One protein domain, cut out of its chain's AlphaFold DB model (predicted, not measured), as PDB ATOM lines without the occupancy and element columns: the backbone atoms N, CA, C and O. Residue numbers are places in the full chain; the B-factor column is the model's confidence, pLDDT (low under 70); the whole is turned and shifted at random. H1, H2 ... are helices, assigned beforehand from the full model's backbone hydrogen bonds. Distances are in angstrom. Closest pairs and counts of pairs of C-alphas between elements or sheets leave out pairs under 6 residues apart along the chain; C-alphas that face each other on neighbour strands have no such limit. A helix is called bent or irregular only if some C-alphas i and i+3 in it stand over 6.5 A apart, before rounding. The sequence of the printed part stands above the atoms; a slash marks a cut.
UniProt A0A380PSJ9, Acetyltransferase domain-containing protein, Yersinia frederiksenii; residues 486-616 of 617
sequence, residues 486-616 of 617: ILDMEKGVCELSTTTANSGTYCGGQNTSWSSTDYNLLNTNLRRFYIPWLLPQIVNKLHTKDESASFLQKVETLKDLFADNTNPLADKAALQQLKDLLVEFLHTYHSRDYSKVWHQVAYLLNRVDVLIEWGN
ATOM      1  N   ILE A 486     284.119 161.006 281.212       77.88
ATOM      2  CA  ILE A 486     284.208 161.643 282.535       77.88
ATOM      3  C   ILE A 486     283.952 163.149 282.424       77.88
ATOM      4  O   ILE A 486     283.207 163.711 283.223       77.88
ATOM      5  N   LEU A 487     284.487 163.792 281.387       73.12
ATOM      6  CA  LEU A 487     284.277 165.220 281.131       73.12
ATOM      7  C   LEU A 487     282.808 165.532 280.759       73.12
ATOM      8  O   LEU A 487     282.264 166.545 281.194       73.12
ATOM      9  N   ASP A 488     282.134 164.609 280.063       76.62
ATOM     10  CA  ASP A 488     280.669 164.546 279.900       76.62
ATOM     11  C   ASP A 488     279.909 164.655 281.245       76.62
ATOM     12  O   ASP A 488     278.892 165.345 281.347       76.62
ATOM     13  N   MET A 489     280.379 163.938 282.275       80.75
ATOM     14  CA  MET A 489     279.747 163.890 283.598       80.75
ATOM     15  C   MET A 489     280.006 165.169 284.391       80.75
ATOM     16  O   MET A 489     279.077 165.693 284.997       80.75
ATOM     17  N   GLU A 490     281.220 165.716 284.340       75.31
ATOM     18  CA  GLU A 490     281.544 166.995 284.986       75.31
ATOM     19  C   GLU A 490     280.741 168.167 284.402       75.31
ATOM     20  O   GLU A 490     280.206 168.986 285.154       75.31
ATOM     21  N   LYS A 491     280.548 168.201 283.075       73.12
ATOM     22  CA  LYS A 491     279.637 169.153 282.418       73.12
ATOM     23  C   LYS A 491     278.215 169.033 282.973       73.12
ATOM     24  O   LYS A 491     277.666 170.016 283.464       73.12
ATOM     25  N   GLY A 492     277.638 167.830 282.954       76.69
ATOM     26  CA  GLY A 492     276.263 167.605 283.410       76.69
ATOM     27  C   GLY A 492     276.050 167.845 284.914       76.69
ATOM     28  O   GLY A 492     274.981 168.298 285.328       76.69
ATOM     29  N   VAL A 493     277.072 167.601 285.738       77.94
ATOM     30  CA  VAL A 493     277.085 167.921 287.174       77.94
ATOM     31  C   VAL A 493     277.138 169.434 287.403       77.94
ATOM     32  O   VAL A 493     276.406 169.951 288.251       77.94
ATOM     33  N   CYS A 494     277.921 170.170 286.607       73.38
ATOM     34  CA  CYS A 494     277.923 171.629 286.639       73.38
ATOM     35  C   CYS A 494     276.575 172.225 286.184       73.38
ATOM     36  O   CYS A 494     276.036 173.084 286.885       73.38
ATOM     37  N   GLU A 495     275.985 171.730 285.092       74.00
ATOM     38  CA  GLU A 495     274.663 172.153 284.593       74.00
ATOM     39  C   GLU A 495     273.553 171.930 285.643       74.00
ATOM     40  O   GLU A 495     272.688 172.788 285.848       74.00
ATOM     41  N   LEU A 496     273.609 170.814 286.381       77.94
ATOM     42  CA  LEU A 496     272.714 170.532 287.508       77.94
ATOM     43  C   LEU A 496     272.921 171.507 288.681       77.94
ATOM     44  O   LEU A 496     271.949 171.965 289.291       77.94
ATOM     45  N   SER A 497     274.170 171.862 288.994       71.31
ATOM     46  CA  SER A 497     274.486 172.787 290.088       71.31
ATOM     47  C   SER A 497     274.044 174.230 289.801       71.31
ATOM     48  O   SER A 497     273.408 174.854 290.653       71.31
ATOM     49  N   THR A 498     274.277 174.741 288.586       67.44
ATOM     50  CA  THR A 498     273.898 176.108 288.182       67.44
ATOM     51  C   THR A 498     272.380 176.258 288.062       67.44
ATOM     52  O   THR A 498     271.827 177.277 288.488       67.44
ATOM     53  N   THR A 499     271.690 175.210 287.593       66.69
ATOM     54  CA  THR A 499     270.219 175.121 287.604       66.69
ATOM     55  C   THR A 499     269.677 175.171 289.035       66.69
ATOM     56  O   THR A 499     268.768 175.947 289.326       66.69
ATOM     57  N   THR A 500     270.275 174.412 289.960       61.34
ATOM     58  CA  THR A 500     269.880 174.394 291.382       61.34
ATOM     59  C   THR A 500     270.129 175.744 292.073       61.34
ATOM     60  O   THR A 500     269.376 176.140 292.961       61.34
ATOM     61  N   ALA A 501     271.160 176.482 291.648       58.94
ATOM     62  CA  ALA A 501     271.526 177.787 292.195       58.94
ATOM     63  C   ALA A 501     270.735 178.979 291.610       58.94
ATOM     64  O   ALA A 501     270.874 180.090 292.120       58.94
ATOM     65  N   ASN A 502     269.932 178.785 290.551       55.41
ATOM     66  CA  ASN A 502     269.286 179.861 289.773       55.41
ATOM     67  C   ASN A 502     270.261 180.959 289.281       55.41
ATOM     68  O   ASN A 502     269.859 182.099 289.043       55.41
ATOM     69  N   SER A 503     271.553 180.647 289.135       53.69
ATOM     70  CA  SER A 503     272.608 181.658 288.967       53.69
ATOM     71  C   SER A 503     272.848 182.095 287.516       53.69
ATOM     72  O   SER A 503     273.625 183.021 287.278       53.69
ATOM     73  N   GLY A 504     272.223 181.423 286.539       49.31
ATOM     74  CA  GLY A 504     272.308 181.748 285.104       49.31
ATOM     75  C   GLY A 504     273.726 181.720 284.515       49.31
ATOM     76  O   GLY A 504     273.971 182.318 283.469       49.31
ATOM     77  N   THR A 505     274.675 181.093 285.210       48.69
ATOM     78  CA  THR A 505     276.112 181.197 284.937       48.69
ATOM     79  C   THR A 505     276.573 180.059 284.030       48.69
ATOM     80  O   THR A 505     276.207 178.908 284.257       48.69
ATOM     81  N   TYR A 506     277.406 180.360 283.030       53.69
ATOM     82  CA  TYR A 506     278.054 179.330 282.213       53.69
ATOM     83  C   TYR A 506     278.993 178.450 283.057       53.69
ATOM     84  O   TYR A 506     279.588 178.905 284.039       53.69
ATOM     85  N   CYS A 507     279.159 177.195 282.648       52.28
ATOM     86  CA  CYS A 507     280.091 176.256 283.267       52.28
ATOM     87  C   CYS A 507     281.542 176.554 282.857       52.28
ATOM     88  O   CYS A 507     282.049 176.010 281.882       52.28
ATOM     89  N   GLY A 508     282.196 177.443 283.609       47.81
ATOM     90  CA  GLY A 508     283.638 177.703 283.548       47.81
ATOM     91  C   GLY A 508     284.387 177.100 284.743       47.81
ATOM     92  O   GLY A 508     283.767 176.663 285.714       47.81
ATOM     93  N   GLY A 509     285.722 177.102 284.695       44.25
ATOM     94  CA  GLY A 509     286.575 176.338 285.623       44.25
ATOM     95  C   GLY A 509     286.463 176.700 287.107       44.25
ATOM     96  O   GLY A 509     286.836 175.898 287.951       44.25
ATOM     97  N   GLN A 510     285.914 177.868 287.446       44.75
ATOM     98  CA  GLN A 510     285.656 178.273 288.837       44.75
ATOM     99  C   GLN A 510     284.340 177.707 289.407       44.75
ATOM    100  O   GLN A 510     284.130 177.761 290.616       44.75
ATOM    101  N   ASN A 511     283.465 177.152 288.559       47.38
ATOM    102  CA  ASN A 511     282.166 176.592 288.953       47.38
ATOM    103  C   ASN A 511     282.208 175.063 289.151       47.38
ATOM    104  O   ASN A 511     281.269 174.491 289.704       47.38
ATOM    105  N   THR A 512     283.277 174.384 288.723       48.78
ATOM    106  CA  THR A 512     283.450 172.938 288.902       48.78
ATOM    107  C   THR A 512     284.139 172.639 290.236       48.78
ATOM    108  O   THR A 512     285.326 172.885 290.422       48.78
ATOM    109  N   SER A 513     283.409 172.033 291.176       48.66
ATOM    110  CA  SER A 513     283.946 171.608 292.489       48.66
ATOM    111  C   SER A 513     284.868 170.378 292.428       48.66
ATOM    112  O   SER A 513     285.391 169.921 293.445       48.66
ATOM    113  N   TRP A 514     285.072 169.847 291.224       50.53
ATOM    114  CA  TRP A 514     285.704 168.569 290.929       50.53
ATOM    115  C   TRP A 514     287.137 168.404 291.443       50.53
ATOM    116  O   TRP A 514     287.540 167.273 291.720       50.53
ATOM    117  N   SER A 515     287.874 169.508 291.558       45.00
ATOM    118  CA  SER A 515     289.298 169.592 291.888       45.00
ATOM    119  C   SER A 515     289.588 169.750 293.379       45.00
ATOM    120  O   SER A 515     290.757 169.791 293.755       45.00
ATOM    121  N   SER A 516     288.564 169.905 294.225       53.38
ATOM    122  CA  SER A 516     288.797 170.164 295.647       53.38
ATOM    123  C   SER A 516     289.118 168.891 296.430       53.38
ATOM    124  O   SER A 516     288.599 167.815 296.135       53.38
ATOM    125  N   THR A 517     289.950 169.033 297.460       52.59
ATOM    126  CA  THR A 517     290.293 168.001 298.447       52.59
ATOM    127  C   THR A 517     289.702 168.294 299.831       52.59
ATOM    128  O   THR A 517     289.864 167.476 300.738       52.59
ATOM    129  N   ASP A 518     288.959 169.396 300.013       63.06
ATOM    130  CA  ASP A 518     288.179 169.607 301.232       63.06
ATOM    131  C   ASP A 518     287.070 168.553 301.335       63.06
ATOM    132  O   ASP A 518     286.178 168.440 300.486       63.06
ATOM    133  N   TYR A 519     287.119 167.782 302.420       69.88
ATOM    134  CA  TYR A 519     286.188 166.691 302.690       69.88
ATOM    135  C   TYR A 519     284.726 167.156 302.727       69.88
ATOM    136  O   TYR A 519     283.844 166.437 302.259       69.88
ATOM    137  N   ASN A 520     284.443 168.351 303.251       72.25
ATOM    138  CA  ASN A 520     283.076 168.848 303.403       72.25
ATOM    139  C   ASN A 520     282.500 169.287 302.056       72.25
ATOM    140  O   ASN A 520     281.342 168.983 301.757       72.25
ATOM    141  N   LEU A 521     283.304 169.956 301.228       69.75
ATOM    142  CA  LEU A 521     282.944 170.375 299.881       69.75
ATOM    143  C   LEU A 521     282.770 169.158 298.965       69.75
ATOM    144  O   LEU A 521     281.733 169.042 298.310       69.75
ATOM    145  N   LEU A 522     283.703 168.199 298.986       72.44
ATOM    146  CA  LEU A 522     283.564 166.924 298.274       72.44
ATOM    147  C   LEU A 522     282.293 166.175 298.697       72.44
ATOM    148  O   LEU A 522     281.474 165.836 297.848       72.44
ATOM    149  N   ASN A 523     282.085 165.965 299.998       77.75
ATOM    150  CA  ASN A 523     280.914 165.268 300.534       77.75
ATOM    151  C   ASN A 523     279.591 165.980 300.196       77.75
ATOM    152  O   ASN A 523     278.597 165.326 299.874       77.75
ATOM    153  N   THR A 524     279.577 167.315 300.207       77.56
ATOM    154  CA  THR A 524     278.402 168.114 299.831       77.56
ATOM    155  C   THR A 524     278.079 167.969 298.346       77.56
ATOM    156  O   THR A 524     276.936 167.677 297.995       77.56
ATOM    157  N   ASN A 525     279.069 168.135 297.464       77.88
ATOM    158  CA  ASN A 525     278.855 168.074 296.017       77.88
ATOM    159  C   ASN A 525     278.572 166.649 295.530       77.88
ATOM    160  O   ASN A 525     277.723 166.462 294.655       77.88
ATOM    161  N   LEU A 526     279.210 165.638 296.136       82.62
ATOM    162  CA  LEU A 526     278.948 164.228 295.852       82.62
ATOM    163  C   LEU A 526     277.456 163.907 296.026       82.62
ATOM    164  O   LEU A 526     276.836 163.347 295.125       82.62
ATOM    165  N   ARG A 527     276.871 164.314 297.160       81.50
ATOM    166  CA  ARG A 527     275.458 164.061 297.483       81.50
ATOM    167  C   ARG A 527     274.484 164.944 296.715       81.50
ATOM    168  O   ARG A 527     273.435 164.455 296.322       81.50
ATOM    169  N   ARG A 528     274.801 166.229 296.524       79.75
ATOM    170  CA  ARG A 528     273.877 167.189 295.895       79.75
ATOM    171  C   ARG A 528     273.817 167.077 294.380       79.75
ATOM    172  O   ARG A 528     272.766 167.348 293.809       79.75
ATOM    173  N   PHE A 529     274.928 166.715 293.739       82.44
ATOM    174  CA  PHE A 529     275.057 166.814 292.287       82.44
ATOM    175  C   PHE A 529     275.534 165.508 291.646       82.44
ATOM    176  O   PHE A 529     274.830 164.978 290.794       82.44
ATOM    177  N   TYR A 530     276.661 164.926 292.073       87.00
ATOM    178  CA  TYR A 530     277.211 163.745 291.387       87.00
ATOM    179  C   TYR A 530     276.333 162.484 291.505       87.00
ATOM    180  O   TYR A 530     276.084 161.819 290.497       87.00
ATOM    181  N   ILE A 531     275.849 162.143 292.706       90.00
ATOM    182  CA  ILE A 531     274.993 160.963 292.919       90.00
ATOM    183  C   ILE A 531     273.611 161.146 292.254       90.00
ATOM    184  O   ILE A 531     273.220 160.258 291.487       90.00
ATOM    185  N   PRO A 532     272.896 162.281 292.437       88.56
ATOM    186  CA  PRO A 532     271.633 162.540 291.740       88.56
ATOM    187  C   PRO A 532     271.771 162.635 290.218       88.56
ATOM    188  O   PRO A 532     270.801 162.362 289.517       88.56
ATOM    189  N   TRP A 533     272.950 162.984 289.693       90.62
ATOM    190  CA  TRP A 533     273.215 162.956 288.255       90.62
ATOM    191  C   TRP A 533     273.449 161.531 287.731       90.62
ATOM    192  O   TRP A 533     272.863 161.162 286.714       90.62
ATOM    193  N   LEU A 534     274.268 160.713 288.409       93.94
ATOM    194  CA  LEU A 534     274.669 159.399 287.886       93.94
ATOM    195  C   LEU A 534     273.574 158.330 287.992       93.94
ATOM    196  O   LEU A 534     273.389 157.564 287.045       93.94
ATOM    197  N   LEU A 535     272.854 158.245 289.117       93.31
ATOM    198  CA  LEU A 535     271.885 157.159 289.327       93.31
ATOM    199  C   LEU A 535     270.785 157.121 288.238       93.31
ATOM    200  O   LEU A 535     270.510 156.029 287.732       93.31
ATOM    201  N   PRO A 536     270.230 158.257 287.760       91.56
ATOM    202  CA  PRO A 536     269.361 158.280 286.582       91.56
ATOM    203  C   PRO A 536     270.016 157.779 285.286       91.56
ATOM    204  O   PRO A 536     269.333 157.130 284.498       91.56
ATOM    205  N   GLN A 537     271.315 158.015 285.050       92.62
ATOM    206  CA  GLN A 537     272.000 157.480 283.860       92.62
ATOM    207  C   GLN A 537     272.074 155.949 283.901       92.62
ATOM    208  O   GLN A 537     271.845 155.296 282.882       92.62
ATOM    209  N   ILE A 538     272.330 155.374 285.083       93.06
ATOM    210  CA  ILE A 538     272.313 153.922 285.303       93.06
ATOM    211  C   ILE A 538     270.903 153.367 285.041       93.06
ATOM    212  O   ILE A 538     270.754 152.468 284.214       93.06
ATOM    213  N   VAL A 539     269.867 153.935 285.674       90.44
ATOM    214  CA  VAL A 539     268.454 153.531 285.497       90.44
ATOM    215  C   VAL A 539     268.039 153.580 284.024       90.44
ATOM    216  O   VAL A 539     267.605 152.569 283.468       90.44
ATOM    217  N   ASN A 540     268.241 154.722 283.360       89.75
ATOM    218  CA  ASN A 540     267.916 154.904 281.944       89.75
ATOM    219  C   ASN A 540     268.623 153.864 281.067       89.75
ATOM    220  O   ASN A 540     268.019 153.307 280.150       89.75
ATOM    221  N   LYS A 541     269.897 153.571 281.351       89.75
ATOM    222  CA  LYS A 541     270.677 152.624 280.557       89.75
ATOM    223  C   LYS A 541     270.182 151.186 280.709       89.75
ATOM    224  O   LYS A 541     270.028 150.507 279.694       89.75
ATOM    225  N   LEU A 542     269.885 150.747 281.934       87.50
ATOM    226  CA  LEU A 542     269.340 149.414 282.222       87.50
ATOM    227  C   LEU A 542     267.976 149.198 281.543       87.50
ATOM    228  O   LEU A 542     267.771 148.169 280.900       87.50
ATOM    229  N   HIS A 543     267.079 150.191 281.592       83.31
ATOM    230  CA  HIS A 543     265.772 150.113 280.926       83.31
ATOM    231  C   HIS A 543     265.863 149.918 279.404       83.31
ATOM    232  O   HIS A 543     265.001 149.265 278.827       83.31
ATOM    233  N   THR A 544     266.907 150.425 278.733       76.69
ATOM    234  CA  THR A 544     267.081 150.216 277.277       76.69
ATOM    235  C   THR A 544     267.495 148.791 276.880       76.69
ATOM    236  O   THR A 544     267.715 148.537 275.691       76.69
ATOM    237  N   LYS A 545     267.656 147.873 277.846       71.56
ATOM    238  CA  LYS A 545     268.252 146.541 277.642       71.56
ATOM    239  C   LYS A 545     267.507 145.369 278.303       71.56
ATOM    240  O   LYS A 545     267.971 144.247 278.153       71.56
ATOM    241  N   ASP A 546     266.360 145.605 278.950       63.06
ATOM    242  CA  ASP A 546     265.561 144.572 279.653       63.06
ATOM    243  C   ASP A 546     266.372 143.789 280.715       63.06
ATOM    244  O   ASP A 546     266.313 142.566 280.850       63.06
ATOM    245  N   GLU A 547     267.172 144.536 281.477       67.50
ATOM    246  CA  GLU A 547     268.093 144.020 282.494       67.50
ATOM    247  C   GLU A 547     267.424 143.555 283.798       67.50
ATOM    248  O   GLU A 547     266.260 143.846 284.080       67.50
ATOM    249  N   SER A 548     268.191 142.841 284.634       68.75
ATOM    250  CA  SER A 548     267.695 142.246 285.884       68.75
ATOM    251  C   SER A 548     266.982 143.253 286.800       68.75
ATOM    252  O   SER A 548     267.601 144.136 287.406       68.75
ATOM    253  N   ALA A 549     265.675 143.041 286.990       77.88
ATOM    254  CA  ALA A 549     264.822 143.870 287.841       77.88
ATOM    255  C   ALA A 549     265.328 143.986 289.293       77.88
ATOM    256  O   ALA A 549     265.107 145.009 289.938       77.88
ATOM    257  N   SER A 550     266.046 142.979 289.807       84.12
ATOM    258  CA  SER A 550     266.611 143.020 291.162       84.12
ATOM    259  C   SER A 550     267.811 143.958 291.294       84.12
ATOM    260  O   SER A 550     268.025 144.495 292.378       84.12
ATOM    261  N   PHE A 551     268.578 144.194 290.221       87.44
ATOM    262  CA  PHE A 551     269.630 145.211 290.231       87.44
ATOM    263  C   PHE A 551     269.015 146.604 290.082       87.44
ATOM    264  O   PHE A 551     269.291 147.482 290.898       87.44
ATOM    265  N   LEU A 552     268.105 146.776 289.116       88.38
ATOM    266  CA  LEU A 552     267.371 148.026 288.896       88.38
ATOM    267  C   LEU A 552     266.712 148.545 290.188       88.38
ATOM    268  O   LEU A 552     266.911 149.702 290.549       88.38
ATOM    269  N   GLN A 553     266.029 147.674 290.941       89.25
ATOM    270  CA  GLN A 553     265.384 148.034 292.208       89.25
ATOM    271  C   GLN A 553     266.372 148.576 293.262       89.25
ATOM    272  O   GLN A 553     266.017 149.479 294.024       89.25
ATOM    273  N   LYS A 554     267.623 148.083 293.308       91.31
ATOM    274  CA  LYS A 554     268.668 148.646 294.186       91.31
ATOM    275  C   LYS A 554     269.025 150.073 293.765       91.31
ATOM    276  O   LYS A 554     269.116 150.953 294.620       91.31
ATOM    277  N   VAL A 555     269.197 150.307 292.458       91.31
ATOM    278  CA  VAL A 555     269.522 151.634 291.907       91.31
ATOM    279  C   VAL A 555     268.398 152.624 292.214       91.31
ATOM    280  O   VAL A 555     268.673 153.726 292.680       91.31
ATOM    281  N   GLU A 556     267.136 152.227 292.024       89.69
ATOM    282  CA  GLU A 556     265.980 153.072 292.343       89.69
ATOM    283  C   GLU A 556     265.876 153.386 293.840       89.69
ATOM    284  O   GLU A 556     265.663 154.543 294.197       89.69
ATOM    285  N   THR A 557     266.114 152.397 294.708       88.88
ATOM    286  CA  THR A 557     266.104 152.585 296.170       88.88
ATOM    287  C   THR A 557     267.160 153.606 296.612       88.88
ATOM    288  O   THR A 557     266.867 154.474 297.434       88.88
ATOM    289  N   LEU A 558     268.374 153.559 296.046       88.50
ATOM    290  CA  LEU A 558     269.402 154.571 296.321       88.50
ATOM    291  C   LEU A 558     269.072 155.932 295.692       88.50
ATOM    292  O   LEU A 558     269.317 156.963 296.313       88.50
ATOM    293  N   LYS A 559     268.497 155.957 294.486       88.19
ATOM    294  CA  LYS A 559     268.082 157.188 293.793       88.19
ATOM    295  C   LYS A 559     267.051 157.962 294.623       88.19
ATOM    296  O   LYS A 559     267.176 159.176 294.747       88.19
ATOM    297  N   ASP A 560     266.091 157.266 295.229       84.12
ATOM    298  CA  ASP A 560     265.104 157.874 296.128       84.12
ATOM    299  C   ASP A 560     265.741 158.284 297.476       84.12
ATOM    300  O   ASP A 560     265.495 159.387 297.960       84.12
ATOM    301  N   LEU A 561     266.639 157.464 298.044       84.00
ATOM    302  CA  LEU A 561     267.381 157.780 299.280       84.00
ATOM    303  C   LEU A 561     268.244 159.053 299.166       84.00
ATOM    304  O   LEU A 561     268.369 159.794 300.140       84.00
ATOM    305  N   PHE A 562     268.834 159.312 297.996       80.88
ATOM    306  CA  PHE A 562     269.648 160.505 297.731       80.88
ATOM    307  C   PHE A 562     268.855 161.691 297.143       80.88
ATOM    308  O   PHE A 562     269.444 162.744 296.892       80.88
ATOM    309  N   ALA A 563     267.533 161.576 296.960       75.31
ATOM    310  CA  ALA A 563     266.691 162.700 296.536       75.31
ATOM    311  C   ALA A 563     266.422 163.696 297.686       75.31
ATOM    312  O   ALA A 563     266.497 164.916 297.494       75.31
ATOM    313  N   ASP A 564     266.162 163.188 298.897       61.44
ATOM    314  CA  ASP A 564     265.873 164.002 300.085       61.44
ATOM    315  C   ASP A 564     267.155 164.585 300.709       61.44
ATOM    316  O   ASP A 564     267.761 164.048 301.638       61.44
ATOM    317  N   ASN A 565     267.538 165.760 300.207       55.00
ATOM    318  CA  ASN A 565     268.750 166.536 300.518       55.00
ATOM    319  C   ASN A 565     268.911 167.033 301.985       55.00
ATOM    320  O   ASN A 565     269.619 168.013 302.230       55.00
ATOM    321  N   THR A 566     268.250 166.418 302.972       51.81
ATOM    322  CA  THR A 566     268.045 166.996 304.317       51.81
ATOM    323  C   THR A 566     268.493 166.142 305.509       51.81
ATOM    324  O   THR A 566     268.579 166.688 306.610       51.81
ATOM    325  N   ASN A 567     268.789 164.843 305.352       49.53
ATOM    326  CA  ASN A 567     268.932 163.931 306.498       49.53
ATOM    327  C   ASN A 567     270.388 163.458 306.773       49.53
ATOM    328  O   ASN A 567     270.893 162.607 306.041       49.53
ATOM    329  N   PRO A 568     271.054 163.928 307.853       51.97
ATOM    330  CA  PRO A 568     272.443 163.574 308.189       51.97
ATOM    331  C   PRO A 568     272.612 162.213 308.899       51.97
ATOM    332  O   PRO A 568     273.694 161.899 309.390       51.97
ATOM    333  N   LEU A 569     271.553 161.400 309.016       41.47
ATOM    334  CA  LEU A 569     271.632 160.048 309.596       41.47
ATOM    335  C   LEU A 569     272.019 158.959 308.575       41.47
ATOM    336  O   LEU A 569     272.286 157.826 308.972       41.47
ATOM    337  N   ALA A 570     272.039 159.274 307.277       50.34
ATOM    338  CA  ALA A 570     272.299 158.304 306.209       50.34
ATOM    339  C   ALA A 570     273.799 158.085 305.920       50.34
ATOM    340  O   ALA A 570     274.201 156.998 305.501       50.34
ATOM    341  N   ASP A 571     274.608 159.118 306.158       70.88
ATOM    342  CA  ASP A 571     275.988 159.349 305.719       70.88
ATOM    343  C   ASP A 571     276.803 158.107 305.322       70.88
ATOM    344  O   ASP A 571     276.921 157.790 304.138       70.88
ATOM    345  N   LYS A 572     277.386 157.395 306.293       76.69
ATOM    346  CA  LYS A 572     278.330 156.304 306.007       76.69
ATOM    347  C   LYS A 572     277.649 155.033 305.488       76.69
ATOM    348  O   LYS A 572     278.224 154.328 304.664       76.69
ATOM    349  N   ALA A 573     276.433 154.735 305.948       84.31
ATOM    350  CA  ALA A 573     275.714 153.524 305.550       84.31
ATOM    351  C   ALA A 573     275.200 153.617 304.103       84.31
ATOM    352  O   ALA A 573     275.327 152.656 303.348       84.31
ATOM    353  N   ALA A 574     274.683 154.780 303.699       85.38
ATOM    354  CA  ALA A 574     274.243 155.033 302.330       85.38
ATOM    355  C   ALA A 574     275.426 155.090 301.351       85.38
ATOM    356  O   ALA A 574     275.338 154.526 300.262       85.38
ATOM    357  N   LEU A 575     276.557 155.696 301.744       87.62
ATOM    358  CA  LEU A 575     277.780 155.666 300.934       87.62
ATOM    359  C   LEU A 575     278.331 154.240 300.774       87.62
ATOM    360  O   LEU A 575     278.745 153.891 299.674       87.62
ATOM    361  N   GLN A 576     278.279 153.390 301.808       91.31
ATOM    362  CA  GLN A 576     278.667 151.979 301.682       91.31
ATOM    363  C   GLN A 576     277.734 151.210 300.729       91.31
ATOM    364  O   GLN A 576     278.222 150.535 299.830       91.31
ATOM    365  N   GLN A 577     276.410 151.357 300.855       91.94
ATOM    366  CA  GLN A 577     275.458 150.719 299.929       91.94
ATOM    367  C   GLN A 577     275.654 151.194 298.479       91.94
ATOM    368  O   GLN A 577     275.544 150.400 297.545       91.94
ATOM    369  N   LEU A 578     275.984 152.476 298.289       93.25
ATOM    370  CA  LEU A 578     276.348 153.024 296.987       93.25
ATOM    371  C   LEU A 578     277.663 152.431 296.467       93.25
ATOM    372  O   LEU A 578     277.696 152.006 295.316       93.25
ATOM    373  N   LYS A 579     278.720 152.360 297.287       94.06
ATOM    374  CA  LYS A 579     279.987 151.695 296.936       94.06
ATOM    375  C   LYS A 579     279.719 150.272 296.448       94.06
ATOM    376  O   LYS A 579     280.143 149.925 295.349       94.06
ATOM    377  N   ASP A 580     278.983 149.486 297.227       93.62
ATOM    378  CA  ASP A 580     278.690 148.084 296.920       93.62
ATOM    379  C   ASP A 580     277.935 147.951 295.581       93.62
ATOM    380  O   ASP A 580     278.291 147.113 294.753       93.62
ATOM    381  N   LEU A 581     276.967 148.837 295.312       95.19
ATOM    382  CA  LEU A 581     276.229 148.890 294.043       95.19
ATOM    383  C   LEU A 581     277.092 149.332 292.848       95.19
ATOM    384  O   LEU A 581     276.961 148.775 291.758       95.19
ATOM    385  N   LEU A 582     277.969 150.325 293.020       95.56
ATOM    386  CA  LEU A 582     278.877 150.780 291.960       95.56
ATOM    387  C   LEU A 582     279.912 149.688 291.628       95.56
ATOM    388  O   LEU A 582     280.206 149.464 290.457       95.56
ATOM    389  N   VAL A 583     280.408 148.952 292.629       94.19
ATOM    390  CA  VAL A 583     281.284 147.780 292.444       94.19
ATOM    391  C   VAL A 583     280.548 146.650 291.711       94.19
ATOM    392  O   VAL A 583     281.066 146.117 290.729       94.19
ATOM    393  N   GLU A 584     279.321 146.318 292.124       93.00
ATOM    394  CA  GLU A 584     278.468 145.334 291.439       93.00
ATOM    395  C   GLU A 584     278.212 145.732 289.972       93.00
ATOM    396  O   GLU A 584     278.276 144.879 289.081       93.00
ATOM    397  N   PHE A 585     278.025 147.029 289.691       94.12
ATOM    398  CA  PHE A 585     277.907 147.542 288.325       94.12
ATOM    399  C   PHE A 585     279.198 147.361 287.516       94.12
ATOM    400  O   PHE A 585     279.129 146.889 286.381       94.12
ATOM    401  N   LEU A 586     280.370 147.710 288.065       92.19
ATOM    402  CA  LEU A 586     281.644 147.608 287.338       92.19
ATOM    403  C   LEU A 586     281.981 146.171 286.937       92.19
ATOM    404  O   LEU A 586     282.477 145.959 285.830       92.19
ATOM    405  N   HIS A 587     281.695 145.198 287.806       89.00
ATOM    406  CA  HIS A 587     281.892 143.783 287.495       89.00
ATOM    407  C   HIS A 587     280.860 143.259 286.484       89.00
ATOM    408  O   HIS A 587     281.233 142.535 285.562       89.00
ATOM    409  N   THR A 588     279.586 143.643 286.609       88.50
ATOM    410  CA  THR A 588     278.496 143.091 285.779       88.50
ATOM    411  C   THR A 588     278.427 143.729 284.387       88.50
ATOM    412  O   THR A 588     278.370 143.033 283.377       88.50
ATOM    413  N   TYR A 589     278.473 145.060 284.307       87.94
ATOM    414  CA  TYR A 589     278.121 145.836 283.113       87.94
ATOM    415  C   TYR A 589     279.349 146.368 282.361       87.94
ATOM    416  O   TYR A 589     279.411 147.526 281.958       87.94
ATOM    417  N   HIS A 590     280.345 145.506 282.155       78.75
ATOM    418  CA  HIS A 590     281.638 145.852 281.551       78.75
ATOM    419  C   HIS A 590     281.678 145.744 280.006       78.75
ATOM    420  O   HIS A 590     282.752 145.775 279.399       78.75
ATOM    421  N   SER A 591     280.528 145.585 279.338       79.44
ATOM    422  CA  SER A 591     280.455 145.460 277.873       79.44
ATOM    423  C   SER A 591     280.500 146.823 277.161       79.44
ATOM    424  O   SER A 591     280.226 147.868 277.756       79.44
ATOM    425  N   ARG A 592     280.811 146.826 275.852       78.62
ATOM    426  CA  ARG A 592     280.884 148.061 275.040       78.62
ATOM    427  C   ARG A 592     279.601 148.889 275.079       78.62
ATOM    428  O   ARG A 592     279.682 150.107 275.014       78.62
ATOM    429  N   ASP A 593     278.442 148.253 275.226       83.50
ATOM    430  CA  ASP A 593     277.161 148.958 275.279       83.50
ATOM    431  C   ASP A 593     277.068 149.901 276.487       83.50
ATOM    432  O   ASP A 593     276.390 150.923 276.394       83.50
ATOM    433  N   TYR A 594     277.747 149.593 277.595       88.56
ATOM    434  CA  TYR A 594     277.704 150.349 278.852       88.56
ATOM    435  C   TYR A 594     278.909 151.281 279.048       88.56
ATOM    436  O   TYR A 594     278.953 151.981 280.059       88.56
ATOM    437  N   SER A 595     279.847 151.344 278.090       87.25
ATOM    438  CA  SER A 595     281.144 152.039 278.197       87.25
ATOM    439  C   SER A 595     281.075 153.417 278.868       87.25
ATOM    440  O   SER A 595     281.791 153.652 279.840       87.25
ATOM    441  N   LYS A 596     280.192 154.313 278.405       90.19
ATOM    442  CA  LYS A 596     280.021 155.663 278.971       90.19
ATOM    443  C   LYS A 596     279.676 155.643 280.456       90.19
ATOM    444  O   LYS A 596     280.385 156.243 281.258       90.19
ATOM    445  N   VAL A 597     278.639 154.895 280.827       93.62
ATOM    446  CA  VAL A 597     278.184 154.799 282.222       93.62
ATOM    447  C   VAL A 597     279.214 154.057 283.081       93.62
ATOM    448  O   VAL A 597     279.423 154.430 284.226       93.62
ATOM    449  N   TRP A 598     279.921 153.064 282.535       93.12
ATOM    450  CA  TRP A 598     280.949 152.301 283.252       93.12
ATOM    451  C   TRP A 598     282.144 153.172 283.685       93.12
ATOM    452  O   TRP A 598     282.544 153.122 284.848       93.12
ATOM    453  N   HIS A 599     282.666 154.040 282.808       89.69
ATOM    454  CA  HIS A 599     283.738 154.976 283.185       89.69
ATOM    455  C   HIS A 599     283.254 156.030 284.198       89.69
ATOM    456  O   HIS A 599     283.969 156.349 285.146       89.69
ATOM    457  N   GLN A 600     282.014 156.506 284.056       91.81
ATOM    458  CA  GLN A 600     281.373 157.441 284.991       91.81
ATOM    459  C   GLN A 600     281.126 156.817 286.381       91.81
ATOM    460  O   GLN A 600     281.347 157.461 287.406       91.81
ATOM    461  N   VAL A 601     280.751 155.534 286.433       94.69
ATOM    462  CA  VAL A 601     280.635 154.736 287.665       94.69
ATOM    463  C   VAL A 601     281.994 154.557 288.337       94.69
ATOM    464  O   VAL A 601     282.090 154.765 289.544       94.69
ATOM    465  N   ALA A 602     283.051 154.224 287.589       90.94
ATOM    466  CA  ALA A 602     284.397 154.087 288.148       90.94
ATOM    467  C   ALA A 602     284.927 155.412 288.718       90.94
ATOM    468  O   ALA A 602     285.535 155.427 289.792       90.94
ATOM    469  N   TYR A 603     284.640 156.520 288.031       86.62
ATOM    470  CA  TYR A 603     284.974 157.861 288.495       86.62
ATOM    471  C   TYR A 603     284.265 158.222 289.801       86.62
ATOM    472  O   TYR A 603     284.908 158.659 290.760       86.62
ATOM    473  N   LEU A 604     282.953 157.974 289.878       89.31
ATOM    474  CA  LEU A 604     282.203 158.222 291.102       89.31
ATOM    475  C   LEU A 604     282.662 157.313 292.246       89.31
ATOM    476  O   LEU A 604     282.833 157.793 293.363       89.31
ATOM    477  N   LEU A 605     282.905 156.029 291.973       91.19
ATOM    478  CA  LEU A 605     283.365 155.058 292.965       91.19
ATOM    479  C   LEU A 605     284.685 155.484 293.617       91.19
ATOM    480  O   LEU A 605     284.819 155.346 294.830       91.19
ATOM    481  N   ASN A 606     285.629 156.051 292.858       83.38
ATOM    482  CA  ASN A 606     286.860 156.586 293.440       83.38
ATOM    483  C   ASN A 606     286.555 157.684 294.482       83.38
ATOM    484  O   ASN A 606     287.028 157.593 295.614       83.38
ATOM    485  N   ARG A 607     285.678 158.646 294.153       81.31
ATOM    486  CA  ARG A 607     285.231 159.695 295.093       81.31
ATOM    487  C   ARG A 607     284.472 159.127 296.306       81.31
ATOM    488  O   ARG A 607     284.669 159.610 297.418       81.31
ATOM    489  N   VAL A 608     283.619 158.114 296.114       86.75
ATOM    490  CA  VAL A 608     282.877 157.446 297.206       86.75
ATOM    491  C   VAL A 608     283.840 156.755 298.174       86.75
ATOM    492  O   VAL A 608     283.751 156.981 299.380       86.75
ATOM    493  N   ASP A 609     284.784 155.966 297.657       81.44
ATOM    494  CA  ASP A 609     285.792 155.263 298.456       81.44
ATOM    495  C   ASP A 609     286.641 156.232 299.275       81.44
ATOM    496  O   ASP A 609     286.809 156.037 300.477       81.44
ATOM    497  N   VAL A 610     287.110 157.310 298.642       76.00
ATOM    498  CA  VAL A 610     287.884 158.377 299.284       76.00
ATOM    499  C   VAL A 610     287.151 158.956 300.499       76.00
ATOM    500  O   VAL A 610     287.739 159.058 301.575       76.00
ATOM    501  N   LEU A 611     285.856 159.274 300.386       77.38
ATOM    502  CA  LEU A 611     285.094 159.792 301.527       77.38
ATOM    503  C   LEU A 611     284.823 158.733 302.604       77.38
ATOM    504  O   LEU A 611     284.855 159.062 303.790       77.38
ATOM    505  N   ILE A 612     284.583 157.474 302.218       81.19
ATOM    506  CA  ILE A 612     284.422 156.368 303.174       81.19
ATOM    507  C   ILE A 612     285.719 156.137 303.956       81.19
ATOM    508  O   ILE A 612     285.645 155.850 305.148       81.19
ATOM    509  N   GLU A 613     286.889 156.268 303.322       75.19
ATOM    510  CA  GLU A 613     288.197 156.149 303.974       75.19
ATOM    511  C   GLU A 613     288.512 157.358 304.865       75.19
ATOM    512  O   GLU A 613     288.927 157.173 306.012       75.19
ATOM    513  N   TRP A 614     288.282 158.589 304.389       69.94
ATOM    514  CA  TRP A 614     288.578 159.809 305.153       69.94
ATOM    515  C   TRP A 614     287.661 159.969 306.368       69.94
ATOM    516  O   TRP A 614     288.153 160.316 307.436       69.94
ATOM    517  N   GLY A 615     286.378 159.598 306.263       62.91
ATOM    518  CA  GLY A 615     285.413 159.596 307.372       62.91
ATOM    519  C   GLY A 615     285.666 158.560 308.484       62.91
ATOM    520  O   GLY A 615     284.775 158.318 309.300       62.91
ATOM    521  N   ASN A 616     286.844 157.924 308.511       53.78
ATOM    522  CA  ASN A 616     287.316 157.041 309.586       53.78
ATOM    523  C   ASN A 616     288.489 157.619 310.399       53.78
ATOM    524  O   ASN A 616     288.928 156.951 311.338       53.78
TER     525      ASN A 616
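AT A GLANCE: This is residues 486 to 616 of the 617 residues of the protein "Acetyltransferase domain-containing protein" of Yersinia frederiksenii (UniProt A0A380PSJ9). Four helices or arms, H2b, H3, H4 and H5, make a bundle in which each runs against the one before it, and their contacts close into a ring: H2b with H3, H3 with H4, H4 with H5, and H5 with H2b. H1 crosses one side of this bundle, with part of its length on H2b and H5, while H2a, the first arm of the bent helix H2, packs on the last part of H5, and a long loop, residues 502 to 518, joins H1 to H2a. The printed part has 131 residues with five named helices, H1 to H5 in order along the chain, and no named strand; the class is all helix. The whole is compact and rounded, with a radius of gyration of the C-alphas of 14.6 A and spans of 39 by 34 by 23 A.

HOW THE PARTS SIT: Start at the first printed residue with H1, residues 486 to 501, and compare it with H5, residues 592 to 614. They touch with residues 486 to 489 and 599 to 603 alone, the closest C-alphas being those of Ile 486 and Gln 600 at 5.6 A, at a steep tilt of 65 degrees, the same way. Next comes H2, residues 519 to 543, assigned as one helix by its hydrogen bonds but bent: C-alphas 528 and 531 are 7.0 A apart, and its arms H2a, residues 519 to 528, and H2b, residues 531 to 543, stand at a steep tilt of 40 degrees. H1 and H2a are near each other. H1 and H2b only just touch, with 3 pairs of C-alphas within 8 A, the closest those of Val 493 and Trp 533 at 6.4 A. H2a touches residues 607 to 614 of H5, where the C-alphas of Asn 523 and Leu 611 are the closest at 7.0 A. H2b and H3, residues 549 to 561, form a helical hairpin at a shallow tilt of 23 degrees, closest at the C-alphas of Leu 535 and Lys 559, 5.9 A. H3 and H4, residues 571 to 588, form another at 30 degrees, closest at the C-alphas of Leu 558 and Leu 578, 7.1 A. H4 and H5 form a third at 31 degrees, closest at the C-alphas of Leu 582 and Val 601, 6.1 A. H5 also touches H2b, opposite ways at a shallow tilt of 32 degrees, with the C-alphas of Ile 538 and Val 597 closest at 6.7 A. H2b and H4 are near each other; H3 and H5 are apart. Every O i to N i+4 pair is within hydrogen-bond range in H1, H2a and H4; the figures are 7 of 9 in H2b, 8 of 9 in H3 and 17 of 19 in H5.

IN THESE COORDINATES: Find C-alpha 486 at (284.208, 161.643, 282.535); from there H1 runs 22.7 A to C-alpha 501. Pick up H2a at C-alpha 519, at (286.188, 166.691, 302.690), and follow it 14.1 A to C-alpha 528. H2b measures 18.6 A, H3 18.2 A and H4 25.8 A. H5 runs 33.2 A to C-alpha 614 at (288.578, 159.809, 305.153); it is irregular, with C-alphas 593 and 596 8.2 A apart, and has a kink of 34 degrees near residue 599.

THE WHOLE: The C-alphas of Gln 510 and Ser 548 are the two farthest apart, at 40.4 A. The printed part has no cut. The link from H1 to H2 is long, 17 residues; those from H2 to H3 and from H4 to H5 are tight, and that from H3 to H4 is short. The mean pLDDT of the printed part is 76.8, and it is under 70 at residues 498 to 519, 521, 546 to 548, 564 to 570 and 614 to 616.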